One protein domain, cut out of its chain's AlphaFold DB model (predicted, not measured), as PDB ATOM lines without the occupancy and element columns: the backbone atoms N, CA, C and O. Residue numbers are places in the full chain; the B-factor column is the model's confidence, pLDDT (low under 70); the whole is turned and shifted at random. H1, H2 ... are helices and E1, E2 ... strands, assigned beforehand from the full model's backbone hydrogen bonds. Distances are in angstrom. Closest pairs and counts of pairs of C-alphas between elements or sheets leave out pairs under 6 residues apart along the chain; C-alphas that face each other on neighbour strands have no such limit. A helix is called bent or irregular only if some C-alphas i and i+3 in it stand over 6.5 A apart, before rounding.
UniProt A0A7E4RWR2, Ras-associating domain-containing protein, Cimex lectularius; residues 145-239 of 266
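AT A GLANCE: This is residues 145 to 239 of the 266 residues of the protein "Ras-associating domain-containing protein" of Cimex lectularius (UniProt A0A7E4RWR2). A long, strongly twisted ribbon of three strands, E1 to E3, has the turn between E1 and E2 at one end and, towards the other end, the helix H1 and a long opening stretch with no named element; a second, longer helix, H2, folds back from E3 and only grazes the ribbon with its residues 221 to 231. The printed part has 95 residues with two named helices and three named strands, in the order H1, E1, E2, E3, H2. The sheet's order is E1, E2, E3, antiparallel throughout, and the class is mixed, helices and strands. The whole is loose, with a radius of gyration of the C-alphas of 15.5 A, and elongated, spanning 47 by 29 by 23 A.

IN THESE COORDINATES: Residues 145 to 167 hold no named element. H1 follows with residues 168 to 181, 20.0 A long, its C-alpha 168 at (-4.754, -33.198, 14.617). E1 is residues 187 to 195, 24.0 A, beginning at C-alpha 187 (-10.310, -35.298, -2.617), and it bends by 56 degrees at residue 191. E2 is residues 203 to 211, 24.5 A, and E3 is residues 214 to 218. H2 is residues 221 to 239, 26.7 A, ending at C-alpha 239 (-23.867, -33.984, 12.816); it is neither bent nor irregular, but only just: C-alphas 235 and 238 are 6.0 A apart.

HOW THE PARTS SIT: E1, E2 and E3 form a meander, each strand the antiparallel neighbour of the one before. E1 and E2 are a hairpin at 157 degrees between directions, with N 192 and O 206 at 2.8 A, within hydrogen-bond range. E2 and E3 are a hairpin at 146 degrees, with N 209 and O 216 at 2.9 A, also within range. E1 and E3 are the edge strands. Residues 154 to 155 make a short antiparallel pairing with residues 187 to 188 of E1. H2 is on the sheet but only grazes it; its closest C-alphas to E3 are those of Ser 218 and Val 224, 6.9 A apart. H1 is not on the sheet, and H1 and H2 are apart. Every O i to N i+4 pair is within hydrogen-bond range in H1, and 13 of 15 are in H2.

THE WHOLE: The two C-alphas farthest apart are those of Ala 162 and Asn 199, at 48.2 A. The printed part has no cut. No link between named elements is long: E1 to E2 is short, and H1 to E1, E2 to E3 and E3 to H2 are tight. The mean pLDDT of the printed part is 70.7, and residues under 70 include 155 to 171, 182 to 185 and 230 to 239.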
ATOM      1  N   PRO A 145       0.639 -30.277   9.179       76.25
ATOM      2  CA  PRO A 145      -0.210 -30.487   8.004       76.25
ATOM      3  C   PRO A 145      -1.556 -29.747   8.054       76.25
ATOM      4  O   PRO A 145      -2.092 -29.349   7.014       76.25
ATOM      5  N   GLU A 146      -2.101 -29.522   9.248       73.19
ATOM      6  CA  GLU A 146      -3.344 -28.786   9.484       73.19
ATOM      7  C   GLU A 146      -3.278 -27.315   9.045       73.19
ATOM      8  O   GLU A 146      -4.315 -26.709   8.767       73.19
ATOM      9  N   SER A 147      -2.076 -26.739   8.935       79.44
ATOM     10  CA  SER A 147      -1.884 -25.356   8.486       79.44
ATOM     11  C   SER A 147      -2.033 -25.191   6.967       79.44
ATOM     12  O   SER A 147      -2.341 -24.097   6.487       79.44
ATOM     13  N   PHE A 148      -1.868 -26.275   6.198       76.56
ATOM     14  CA  PHE A 148      -1.888 -26.251   4.731       76.56
ATOM     15  C   PHE A 148      -3.286 -26.430   4.149       76.56
ATOM     16  O   PHE A 148      -3.606 -25.871   3.096       76.56
ATOM     17  N   PHE A 149      -4.125 -27.207   4.831       73.38
ATOM     18  CA  PHE A 149      -5.429 -27.605   4.330       73.38
ATOM     19  C   PHE A 149      -6.530 -27.217   5.315       73.38
ATOM     20  O   PHE A 149      -6.748 -27.914   6.305       73.38
ATOM     21  N   PRO A 150      -7.285 -26.137   5.034       75.00
ATOM     22  CA  PRO A 150      -8.500 -25.846   5.779       75.00
ATOM     23  C   PRO A 150      -9.434 -27.061   5.772       75.00
ATOM     24  O   PRO A 150      -9.566 -27.719   4.738       75.00
ATOM     25  N   ALA A 151     -10.134 -27.314   6.880       68.69
ATOM     26  CA  ALA A 151     -11.030 -28.470   7.017       68.69
ATOM     27  C   ALA A 151     -12.077 -28.572   5.887       68.69
ATOM     28  O   ALA A 151     -12.436 -29.663   5.462       68.69
ATOM     29  N   ASP A 152     -12.513 -27.434   5.340       71.75
ATOM     30  CA  ASP A 152     -13.490 -27.383   4.247       71.75
ATOM     31  C   ASP A 152     -12.893 -27.718   2.860       71.75
ATOM     32  O   ASP A 152     -13.641 -27.860   1.886       71.75
ATOM     33  N   MET A 153     -11.561 -27.791   2.745       77.62
ATOM     34  CA  MET A 153     -10.825 -27.962   1.487       77.62
ATOM     35  C   MET A 153     -10.517 -29.431   1.172       77.62
ATOM     36  O   MET A 153     -10.412 -29.774  -0.004       77.62
ATOM     37  N   VAL A 154     -10.374 -30.300   2.178       75.31
ATOM     38  CA  VAL A 154      -9.910 -31.685   1.990       75.31
ATOM     39  C   VAL A 154     -10.871 -32.684   2.621       75.31
ATOM     40  O   VAL A 154     -11.220 -32.577   3.790       75.31
ATOM     41  N   ASP A 155     -11.257 -33.696   1.847       69.31
ATOM     42  CA  ASP A 155     -11.999 -34.860   2.334       69.31
ATOM     43  C   ASP A 155     -11.022 -36.026   2.546       69.31
ATOM     44  O   ASP A 155     -10.713 -36.778   1.617       69.31
ATOM     45  N   LEU A 156     -10.507 -36.136   3.777       59.34
ATOM     46  CA  LEU A 156      -9.626 -37.227   4.230       59.34
ATOM     47  C   LEU A 156     -10.399 -38.487   4.643       59.34
ATOM     48  O   LEU A 156      -9.807 -39.508   4.981       59.34
ATOM     49  N   ARG A 157     -11.734 -38.447   4.602       56.47
ATOM     50  CA  ARG A 157     -12.604 -39.505   5.142       56.47
ATOM     51  C   ARG A 157     -12.695 -40.729   4.226       56.47
ATOM     52  O   ARG A 157     -13.295 -41.726   4.601       56.47
ATOM     53  N   ASN A 158     -12.096 -40.660   3.033       51.22
ATOM     54  CA  ASN A 158     -11.920 -41.808   2.139       51.22
ATOM     55  C   ASN A 158     -10.703 -42.679   2.516       51.22
ATOM     56  O   ASN A 158     -10.502 -43.711   1.882       51.22
ATOM     57  N   CYS A 159      -9.883 -42.264   3.491       46.78
ATOM     58  CA  CYS A 159      -8.671 -42.987   3.882       46.78
ATOM     59  C   CYS A 159      -8.908 -44.071   4.948       46.78
ATOM     60  O   CYS A 159      -8.057 -44.942   5.063       46.78
ATOM     61  N   ASP A 160     -10.041 -44.065   5.667       41.97
ATOM     62  CA  ASP A 160     -10.526 -45.223   6.434       41.97
ATOM     63  C   ASP A 160     -11.961 -44.999   6.958       41.97
ATOM     64  O   ASP A 160     -12.300 -43.909   7.421       41.97
ATOM     65  N   GLU A 161     -12.810 -46.035   6.944       46.69
ATOM     66  CA  GLU A 161     -14.203 -45.968   7.440       46.69
ATOM     67  C   GLU A 161     -14.318 -45.870   8.982       46.69
ATOM     68  O   GLU A 161     -15.425 -45.793   9.517       46.69
ATOM     69  N   ALA A 162     -13.197 -45.854   9.715       44.62
ATOM     70  CA  ALA A 162     -13.168 -45.986  11.175       44.62
ATOM     71  C   ALA A 162     -12.826 -44.704  11.963       44.62
ATOM     72  O   ALA A 162     -12.884 -44.728  13.191       44.62
ATOM     73  N   VAL A 163     -12.492 -43.586  11.311       48.38
ATOM     74  CA  VAL A 163     -12.003 -42.385  12.017       48.38
ATOM     75  C   VAL A 163     -13.126 -41.356  12.157       48.38
ATOM     76  O   VAL A 163     -13.393 -40.536  11.277       48.38
ATOM     77  N   SER A 164     -13.854 -41.454  13.269       47.41
ATOM     78  CA  SER A 164     -15.009 -40.615  13.612       47.41
ATOM     79  C   SER A 164     -14.672 -39.399  14.483       47.41
ATOM     80  O   SER A 164     -15.583 -38.747  14.990       47.41
ATOM     81  N   THR A 165     -13.402 -39.018  14.624       46.69
ATOM     82  CA  THR A 165     -13.008 -37.807  15.354       46.69
ATOM     83  C   THR A 165     -12.077 -36.937  14.523       46.69
ATOM     84  O   THR A 165     -11.281 -37.412  13.729       46.69
ATOM     85  N   SER A 166     -12.258 -35.624  14.634       55.62
ATOM     86  CA  SER A 166     -11.486 -34.602  13.934       55.62
ATOM     87  C   SER A 166     -10.408 -34.058  14.873       55.62
ATOM     88  O   SER A 166     -10.551 -32.945  15.388       55.62
ATOM     89  N   THR A 167      -9.384 -34.856  15.180       58.12
ATOM     90  CA  THR A 167      -8.204 -34.386  15.926       58.12
ATOM     91  C   THR A 167      -6.995 -34.214  14.994       58.12
ATOM     92  O   THR A 167      -6.958 -34.791  13.910       58.12
ATOM     93  N   SER A 168      -6.015 -33.381  15.377       60.84
ATOM     94  CA  SER A 168      -4.754 -33.198  14.617       60.84
ATOM     95  C   SER A 168      -3.987 -34.528  14.466       60.84
ATOM     96  O   SER A 168      -3.399 -34.800  13.421       60.84
ATOM     97  N   GLU A 169      -4.105 -35.421  15.453       63.97
ATOM     98  CA  GLU A 169      -3.508 -36.764  15.429       63.97
ATOM     99  C   GLU A 169      -4.118 -37.656  14.330       63.97
ATOM    100  O   GLU A 169      -3.390 -38.370  13.638       63.97
ATOM    101  N   ASP A 170      -5.430 -37.544  14.095       68.62
ATOM    102  CA  ASP A 170      -6.153 -38.284  13.051       68.62
ATOM    103  C   ASP A 170      -5.738 -37.843  11.630       68.62
ATOM    104  O   ASP A 170      -5.631 -38.657  10.709       68.62
ATOM    105  N   LEU A 171      -5.464 -36.545  11.452       69.94
ATOM    106  CA  LEU A 171      -4.980 -35.948  10.201       69.94
ATOM    107  C   LEU A 171      -3.574 -36.439   9.841       69.94
ATOM    108  O   LEU A 171      -3.338 -36.855   8.706       69.94
ATOM    109  N   THR A 172      -2.657 -36.418  10.808       72.94
ATOM    110  CA  THR A 172      -1.278 -36.885  10.620       72.94
ATOM    111  C   THR A 172      -1.245 -38.370  10.266       72.94
ATOM    112  O   THR A 172      -0.614 -38.740   9.279       72.94
ATOM    113  N   ALA A 173      -2.006 -39.213  10.974       75.19
ATOM    114  CA  ALA A 173      -2.098 -40.643  10.672       75.19
ATOM    115  C   ALA A 173      -2.678 -40.919   9.269       75.19
ATOM    116  O   ALA A 173      -2.173 -41.772   8.534       75.19
ATOM    117  N   ALA A 174      -3.706 -40.169   8.853       72.25
ATOM    118  CA  ALA A 174      -4.271 -40.280   7.508       72.25
ATOM    119  C   ALA A 174      -3.264 -39.873   6.417       72.25
ATOM    120  O   ALA A 174      -3.201 -40.508   5.361       72.25
ATOM    121  N   LEU A 175      -2.455 -38.839   6.666       74.75
ATOM    122  CA  LEU A 175      -1.390 -38.418   5.756       74.75
ATOM    123  C   LEU A 175      -0.245 -39.431   5.691       74.75
ATOM    124  O   LEU A 175       0.232 -39.729   4.599       74.75
ATOM    125  N   GLU A 176       0.165 -40.011   6.816       76.75
ATOM    126  CA  GLU A 176       1.158 -41.091   6.840       76.75
ATOM    127  C   GLU A 176       0.682 -42.304   6.033       76.75
ATOM    128  O   GLU A 176       1.422 -42.831   5.196       76.75
ATOM    129  N   HIS A 177      -0.578 -42.708   6.220       75.81
ATOM    130  CA  HIS A 177      -1.201 -43.781   5.451       75.81
ATOM    131  C   HIS A 177      -1.244 -43.450   3.950       75.81
ATOM    132  O   HIS A 177      -0.890 -44.286   3.118       75.81
ATOM    133  N   LEU A 178      -1.619 -42.218   3.590       76.38
ATOM    134  CA  LEU A 178      -1.627 -41.731   2.210       76.38
ATOM    135  C   LEU A 178      -0.238 -41.823   1.557       76.38
ATOM    136  O   LEU A 178      -0.115 -42.333   0.441       76.38
ATOM    137  N   LEU A 179       0.792 -41.327   2.245       79.19
ATOM    138  CA  LEU A 179       2.166 -41.286   1.740       79.19
ATOM    139  C   LEU A 179       2.784 -42.687   1.627       79.19
ATOM    140  O   LEU A 179       3.575 -42.927   0.718       79.19
ATOM    141  N   THR A 180       2.408 -43.609   2.517       79.94
ATOM    142  CA  THR A 180       2.977 -44.966   2.573       79.94
ATOM    143  C   THR A 180       2.283 -45.929   1.616       79.94
ATOM    144  O   THR A 180       2.946 -46.712   0.938       79.94
ATOM    145  N   ASN A 181       0.950 -45.879   1.546       71.19
ATOM    146  CA  ASN A 181       0.171 -46.899   0.848       71.19
ATOM    147  C   ASN A 181      -0.160 -46.507  -0.598       71.19
ATOM    148  O   ASN A 181      -0.482 -47.375  -1.400       71.19
ATOM    149  N   SER A 182       0.000 -45.236  -0.995       63.19
ATOM    150  CA  SER A 182      -0.142 -44.735  -2.380       63.19
ATOM    151  C   SER A 182      -1.489 -45.001  -3.076       63.19
ATOM    152  O   SER A 182      -1.648 -44.673  -4.252       63.19
ATOM    153  N   GLU A 183      -2.478 -45.574  -2.383       63.31
ATOM    154  CA  GLU A 183      -3.647 -46.145  -3.057       63.31
ATOM    155  C   GLU A 183      -4.638 -45.080  -3.547       63.31
ATOM    156  O   GLU A 183      -5.215 -45.247  -4.623       63.31
ATOM    157  N   GLN A 184      -4.851 -43.979  -2.808       67.62
ATOM    158  CA  GLN A 184      -5.837 -42.949  -3.177       67.62
ATOM    159  C   GLN A 184      -5.443 -41.548  -2.696       67.62
ATOM    160  O   GLN A 184      -5.397 -41.289  -1.499       67.62
ATOM    161  N   CYS A 185      -5.228 -40.616  -3.632       69.56
ATOM    162  CA  CYS A 185      -5.084 -39.186  -3.331       69.56
ATOM    163  C   CYS A 185      -6.390 -38.632  -2.720       69.56
ATOM    164  O   CYS A 185      -7.465 -38.893  -3.280       69.56
ATOM    165  N   PRO A 186      -6.337 -37.861  -1.613       76.12
ATOM    166  CA  PRO A 186      -7.535 -37.313  -0.996       76.12
ATOM    167  C   PRO A 186      -8.245 -36.363  -1.956       76.12
ATOM    168  O   PRO A 186      -7.636 -35.736  -2.828       76.12
ATOM    169  N   SER A 187      -9.562 -36.247  -1.799       79.62
ATOM    170  CA  SER A 187     -10.310 -35.298  -2.617       79.62
ATOM    171  C   SER A 187     -10.082 -33.884  -2.089       79.62
ATOM    172  O   SER A 187     -10.438 -33.592  -0.951       79.62
ATOM    173  N   ILE A 188      -9.515 -33.006  -2.918       82.69
ATOM    174  CA  ILE A 188      -9.228 -31.609  -2.559       82.69
ATOM    175  C   ILE A 188     -10.112 -30.696  -3.396       82.69
ATOM    176  O   ILE A 188     -10.031 -30.695  -4.626       82.69
ATOM    177  N   PHE A 189     -10.946 -29.897  -2.743       83.69
ATOM    178  CA  PHE A 189     -11.826 -28.932  -3.381       83.69
ATOM    179  C   PHE A 189     -11.398 -27.503  -3.058       83.69
ATOM    180  O   PHE A 189     -11.326 -27.114  -1.900       83.69
ATOM    181  N   SER A 190     -11.179 -26.683  -4.086       84.06
ATOM    182  CA  SER A 190     -10.755 -25.294  -3.901       84.06
ATOM    183  C   SER A 190     -11.408 -24.345  -4.903       84.06
ATOM    184  O   SER A 190     -11.756 -24.718  -6.027       84.06
ATOM    185  N   GLN A 191     -11.572 -23.087  -4.500       84.50
ATOM    186  CA  GLN A 191     -11.960 -21.999  -5.390       84.50
ATOM    187  C   GLN A 191     -10.710 -21.215  -5.795       84.50
ATOM    188  O   GLN A 191      -9.997 -20.687  -4.949       84.50
ATOM    189  N   VAL A 192     -10.491 -21.068  -7.097       86.38
ATOM    190  CA  VAL A 192      -9.326 -20.389  -7.671       86.38
ATOM    191  C   VAL A 192      -9.747 -19.265  -8.613       86.38
ATOM    192  O   VAL A 192     -10.849 -19.267  -9.166       86.38
ATOM    193  N   CYS A 193      -8.865 -18.291  -8.822       85.25
ATOM    194  CA  CYS A 193      -9.021 -17.287  -9.872       85.25
ATOM    195  C   CYS A 193      -8.083 -17.642 -11.023       85.25
ATOM    196  O   CYS A 193      -6.877 -17.737 -10.827       85.25
ATOM    197  N   ILE A 194      -8.636 -17.834 -12.219       82.75
ATOM    198  CA  ILE A 194      -7.868 -18.201 -13.411       82.75
ATOM    199  C   ILE A 194      -7.929 -17.042 -14.398       82.75
ATOM    200  O   ILE A 194      -9.001 -16.481 -14.639       82.75
ATOM    201  N   GLN A 195      -6.784 -16.673 -14.965       82.00
ATOM    202  CA  GLN A 195      -6.709 -15.650 -16.002       82.00
ATOM    203  C   GLN A 195      -7.484 -16.109 -17.248       82.00
ATOM    204  O   GLN A 195      -7.357 -17.243 -17.707       82.00
ATOM    205  N   SER A 196      -8.318 -15.232 -17.801       77.00
ATOM    206  CA  SER A 196      -9.115 -15.538 -18.982       77.00
ATOM    207  C   SER A 196      -8.231 -15.663 -20.221       77.00
ATOM    208  O   SER A 196      -7.508 -14.736 -20.581       77.00
ATOM    209  N   GLN A 197      -8.380 -16.774 -20.947       73.62
ATOM    210  CA  GLN A 197      -7.680 -16.991 -22.216       73.62
ATOM    211  C   GLN A 197      -8.092 -15.980 -23.299       73.62
ATOM    212  O   GLN A 197      -7.309 -15.673 -24.193       73.62
ATOM    213  N   ALA A 198      -9.321 -15.455 -23.226       74.75
ATOM    214  CA  ALA A 198      -9.832 -14.472 -24.182       74.75
ATOM    215  C   ALA A 198      -9.360 -13.041 -23.871       74.75
ATOM    216  O   ALA A 198      -9.279 -12.210 -24.770       74.75
ATOM    217  N   ASN A 199      -9.070 -12.741 -22.602       74.00
ATOM    218  CA  ASN A 199      -8.577 -11.437 -22.173       74.00
ATOM    219  C   ASN A 199      -7.669 -11.606 -20.950       74.00
ATOM    220  O   ASN A 199      -8.161 -11.807 -19.841       74.00
ATOM    221  N   LYS A 200      -6.355 -11.448 -21.148       74.56
ATOM    222  CA  LYS A 200      -5.340 -11.599 -20.093       74.56
ATOM    223  C   LYS A 200      -5.485 -10.593 -18.936       74.56
ATOM    224  O   LYS A 200      -4.940 -10.822 -17.864       74.56
ATOM    225  N   ASN A 201      -6.263  -9.521 -19.094       77.19
ATOM    226  CA  ASN A 201      -6.552  -8.578 -18.007       77.19
ATOM    227  C   ASN A 201      -7.777  -8.975 -17.169       77.19
ATOM    228  O   ASN A 201      -8.108  -8.290 -16.205       77.19
ATOM    229  N   ASN A 202      -8.471 -10.055 -17.532       76.44
ATOM    230  CA  ASN A 202      -9.652 -10.520 -16.822       76.44
ATOM    231  C   ASN A 202      -9.346 -11.810 -16.050       76.44
ATOM    232  O   ASN A 202      -8.792 -12.754 -16.609       76.44
ATOM    233  N   TRP A 203      -9.762 -11.866 -14.787       83.25
ATOM    234  CA  TRP A 203      -9.610 -13.022 -13.906       83.25
ATOM    235  C   TRP A 203     -10.983 -13.595 -13.571       83.25
ATOM    236  O   TRP A 203     -11.881 -12.884 -13.123       83.25
ATOM    237  N   VAL A 204     -11.153 -14.897 -13.785       81.88
ATOM    238  CA  VAL A 204     -12.432 -15.591 -13.631       81.88
ATOM    239  C   VAL A 204     -12.363 -16.547 -12.449       81.88
ATOM    240  O   VAL A 204     -11.535 -17.460 -12.412       81.88
ATOM    241  N   LYS A 205     -13.278 -16.368 -11.492       83.50
ATOM    242  CA  LYS A 205     -13.468 -17.306 -10.380       83.50
ATOM    243  C   LYS A 205     -13.974 -18.648 -10.906       83.50
ATOM    244  O   LYS A 205     -14.981 -18.710 -11.610       83.50
ATOM    245  N   THR A 206     -13.272 -19.710 -10.543       83.62
ATOM    246  CA  THR A 206     -13.518 -21.086 -10.976       83.62
ATOM    247  C   THR A 206     -13.272 -22.035  -9.807       83.62
ATOM    248  O   THR A 206     -12.615 -21.674  -8.836       83.62
ATOM    249  N   PHE A 207     -13.814 -23.246  -9.875       85.88
ATOM    250  CA  PHE A 207     -13.615 -24.269  -8.855       85.88
ATOM    251  C   PHE A 207     -12.778 -25.412  -9.407       85.88
ATOM    252  O   PHE A 207     -13.003 -25.839 -10.546       85.88
ATOM    253  N   LEU A 208     -11.851 -25.892  -8.584       88.06
ATOM    254  CA  LEU A 208     -11.026 -27.064  -8.821       88.06
ATOM    255  C   LEU A 208     -11.421 -28.181  -7.862       88.06
ATOM    256  O   LEU A 208     -11.733 -27.937  -6.699       88.06
ATOM    257  N   LEU A 209     -11.388 -29.403  -8.373       84.75
ATOM    258  CA  LEU A 209     -11.499 -30.618  -7.585       84.75
ATOM    259  C   LEU A 209     -10.385 -31.561  -8.027       84.75
ATOM    260  O   LEU A 209     -10.401 -32.012  -9.170       84.75
ATOM    261  N   LEU A 210      -9.446 -31.858  -7.140       84.88
ATOM    262  CA  LEU A 210      -8.536 -32.984  -7.300       84.88
ATOM    263  C   LEU A 210      -9.233 -34.217  -6.735       84.88
ATOM    264  O   LEU A 210      -9.641 -34.202  -5.580       84.88
ATOM    265  N   LYS A 211      -9.431 -35.250  -7.550       80.69
ATOM    266  CA  LYS A 211     -10.020 -36.521  -7.123       80.69
ATOM    267  C   LYS A 211      -9.582 -37.634  -8.069       80.69
ATOM    268  O   LYS A 211      -9.560 -37.415  -9.277       80.69
ATOM    269  N   ASP A 212      -9.280 -38.818  -7.539       76.44
ATOM    270  CA  ASP A 212      -8.893 -40.002  -8.322       76.44
ATOM    271  C   ASP A 212      -7.732 -39.694  -9.293       76.44
ATOM    272  O   ASP A 212      -7.767 -40.057 -10.470       76.44
ATOM    273  N   ASN A 213      -6.737 -38.932  -8.818       76.62
ATOM    274  CA  ASN A 213      -5.586 -38.445  -9.595       76.62
ATOM    275  C   ASN A 213      -5.962 -37.578 -10.813       76.62
ATOM    276  O   ASN A 213      -5.189 -37.438 -11.761       76.62
ATOM    277  N   LYS A 214      -7.159 -36.984 -10.806       80.56
ATOM    278  CA  LYS A 214      -7.663 -36.106 -11.862       80.56
ATOM    279  C   LYS A 214      -8.001 -34.737 -11.300       80.56
ATOM    280  O   LYS A 214      -8.663 -34.617 -10.271       80.56
ATOM    281  N   LEU A 215      -7.592 -33.700 -12.025       84.38
ATOM    282  CA  LEU A 215      -7.969 -32.324 -11.732       84.38
ATOM    283  C   LEU A 215      -9.181 -31.926 -12.584       84.38
ATOM    284  O   LEU A 215      -9.111 -31.786 -13.809       84.38
ATOM    285  N   PHE A 216     -10.317 -31.742 -11.924       83.44
ATOM    286  CA  PHE A 216     -11.555 -31.270 -12.526       83.44
ATOM    287  C   PHE A 216     -11.704 -29.769 -12.331       83.44
ATOM    288  O   PHE A 216     -11.394 -29.236 -11.270       83.44
ATOM    289  N   MET A 217     -12.260 -29.097 -13.337       84.44
ATOM    290  CA  MET A 217     -12.488 -27.657 -13.302       84.44
ATOM    291  C   MET A 217     -13.905 -27.302 -13.767       84.44
ATOM    292  O   MET A 217     -14.395 -27.829 -14.772       84.44
ATOM    293  N   SER A 218     -14.574 -26.380 -13.067       82.62
ATOM    294  CA  SER A 218     -15.876 -25.855 -13.498       82.62
ATOM    295  C   SER A 218     -16.135 -24.425 -13.030       82.62
ATOM    296  O   SER A 218     -15.996 -24.102 -11.854       82.62
ATOM    297  N   SER A 219     -16.606 -23.587 -13.954       78.44
ATOM    298  CA  SER A 219     -17.142 -22.243 -13.696       78.44
ATOM    299  C   SER A 219     -18.679 -22.200 -13.733       78.44
ATOM    300  O   SER A 219     -19.295 -21.158 -13.518       78.44
ATOM    301  N   LYS A 220     -19.338 -23.335 -14.008       78.81
ATOM    302  CA  LYS A 220     -20.800 -23.406 -14.123       78.81
ATOM    303  C   LYS A 220     -21.445 -23.392 -12.741       78.81
ATOM    304  O   LYS A 220     -21.446 -24.415 -12.057       78.81
ATOM    305  N   VAL A 221     -22.074 -22.272 -12.384       75.88
ATOM    306  CA  VAL A 221     -22.711 -22.039 -11.073       75.88
ATOM    307  C   VAL A 221     -23.612 -23.197 -10.638       75.88
ATOM    308  O   VAL A 221     -23.516 -23.655  -9.507       75.88
ATOM    309  N   HIS A 222     -24.444 -23.742 -11.532       75.56
ATOM    310  CA  HIS A 222     -25.341 -24.849 -11.183       75.56
ATOM    311  C   HIS A 222     -24.599 -26.164 -10.870       75.56
ATOM    312  O   HIS A 222     -25.051 -26.938 -10.025       75.56
ATOM    313  N   VAL A 223     -23.469 -26.430 -11.540       75.06
ATOM    314  CA  VAL A 223     -22.623 -27.612 -11.290       75.06
ATOM    315  C   VAL A 223     -21.938 -27.455  -9.945       75.06
ATOM    316  O   VAL A 223     -22.010 -28.354  -9.113       75.06
ATOM    317  N   VAL A 224     -21.345 -26.283  -9.721       71.56
ATOM    318  CA  VAL A 224     -20.663 -25.930  -8.476       71.56
ATOM    319  C   VAL A 224     -21.636 -25.989  -7.301       71.56
ATOM    320  O   VAL A 224     -21.355 -26.654  -6.317       71.56
ATOM    321  N   ALA A 225     -22.818 -25.379  -7.410       73.06
ATOM    322  CA  ALA A 225     -23.818 -25.384  -6.346       73.06
ATOM    323  C   ALA A 225     -24.318 -26.799  -6.021       73.06
ATOM    324  O   ALA A 225     -24.568 -27.121  -4.863       73.06
ATOM    325  N   LYS A 226     -24.472 -27.670  -7.029       72.44
ATOM    326  CA  LYS A 226     -24.826 -29.079  -6.801       72.44
ATOM    327  C   LYS A 226     -23.696 -29.832  -6.095       72.44
ATOM    328  O   LYS A 226     -23.987 -30.585  -5.172       72.44
ATOM    329  N   PHE A 227     -22.449 -29.604  -6.501       71.94
ATOM    330  CA  PHE A 227     -21.274 -30.192  -5.865       71.94
ATOM    331  C   PHE A 227     -21.115 -29.718  -4.414       71.94
ATOM    332  O   PHE A 227     -21.086 -30.547  -3.519       71.94
ATOM    333  N   LEU A 228     -21.129 -28.406  -4.163       69.75
ATOM    334  CA  LEU A 228     -21.024 -27.819  -2.822       69.75
ATOM    335  C   LEU A 228     -22.127 -28.304  -1.881       69.75
ATOM    336  O   LEU A 228     -21.869 -28.539  -0.709       69.75
ATOM    337  N   ARG A 229     -23.360 -28.472  -2.379       72.19
ATOM    338  CA  ARG A 229     -24.442 -29.072  -1.587       72.19
ATOM    339  C   ARG A 229     -24.151 -30.524  -1.241       72.19
ATOM    340  O   ARG A 229     -24.429 -30.923  -0.123       72.19
ATOM    341  N   HIS A 230     -23.611 -31.303  -2.174       69.19
ATOM    342  CA  HIS A 230     -23.226 -32.685  -1.903       69.19
ATOM    343  C   HIS A 230     -22.059 -32.767  -0.907       69.19
ATOM    344  O   HIS A 230     -22.133 -33.560   0.023       69.19
ATOM    345  N   TRP A 231     -21.053 -31.905  -1.058       67.50
ATOM    346  CA  TRP A 231     -19.917 -31.760  -0.143       67.50
ATOM    347  C   TRP A 231     -20.391 -31.420   1.278       67.50
ATOM    348  O   TRP A 231     -20.268 -32.241   2.178       67.50
ATOM    349  N   LYS A 232     -21.119 -30.307   1.444       66.19
ATOM    350  CA  LYS A 232     -21.653 -29.857   2.744       66.19
ATOM    351  C   LYS A 232     -22.710 -30.786   3.349       66.19
ATOM    352  O   LYS A 232     -22.876 -30.849   4.562       66.19
ATOM    353  N   SER A 233     -23.491 -31.484   2.522       59.59
ATOM    354  CA  SER A 233     -24.489 -32.442   3.017       59.59
ATOM    355  C   SER A 233     -23.837 -33.696   3.594       59.59
ATOM    356  O   SER A 233     -24.441 -34.310   4.473       59.59
ATOM    357  N   ARG A 234     -22.640 -34.077   3.125       54.84
ATOM    358  CA  ARG A 234     -21.854 -35.153   3.744       54.84
ATOM    359  C   ARG A 234     -21.321 -34.722   5.116       54.84
ATOM    360  O   ARG A 234     -21.324 -35.548   6.022       54.84
ATOM    361  N   ASP A 235     -21.022 -33.437   5.311       49.72
ATOM    362  CA  ASP A 235     -20.680 -32.889   6.635       49.72
ATOM    363  C   ASP A 235     -21.883 -32.890   7.597       49.72
ATOM    364  O   ASP A 235     -21.761 -33.255   8.765       49.72
ATOM    365  N   ASN A 236     -23.081 -32.539   7.110       41.09
ATOM    366  CA  ASN A 236     -24.289 -32.464   7.945       41.09
ATOM    367  C   ASN A 236     -24.896 -33.829   8.321       41.09
ATOM    368  O   ASN A 236     -25.494 -33.935   9.387       41.09
ATOM    369  N   CYS A 237     -24.754 -34.873   7.495       36.56
ATOM    370  CA  CYS A 237     -25.334 -36.196   7.785       36.56
ATOM    371  C   CYS A 237     -24.682 -36.897   8.996       36.56
ATOM    372  O   CYS A 237     -25.282 -37.794   9.587       36.56
ATOM    373  N   TYR A 238     -23.477 -36.471   9.388       36.28
ATOM    374  CA  TYR A 238     -22.792 -36.951  10.590       36.28
ATOM    375  C   TYR A 238     -23.105 -36.112  11.833       36.28
ATOM    376  O   TYR A 238     -23.219 -36.679  12.914       36.28
ATOM    377  N   ARG A 239     -23.366 -34.802  11.692       36.75
ATOM    378  CA  ARG A 239     -23.867 -33.984  12.816       36.75
ATOM    379  C   ARG A 239     -25.165 -34.539  13.402       36.75
ATOM    380  O   ARG A 239     -25.324 -34.543  14.612       36.75
TER     381      ARG A 239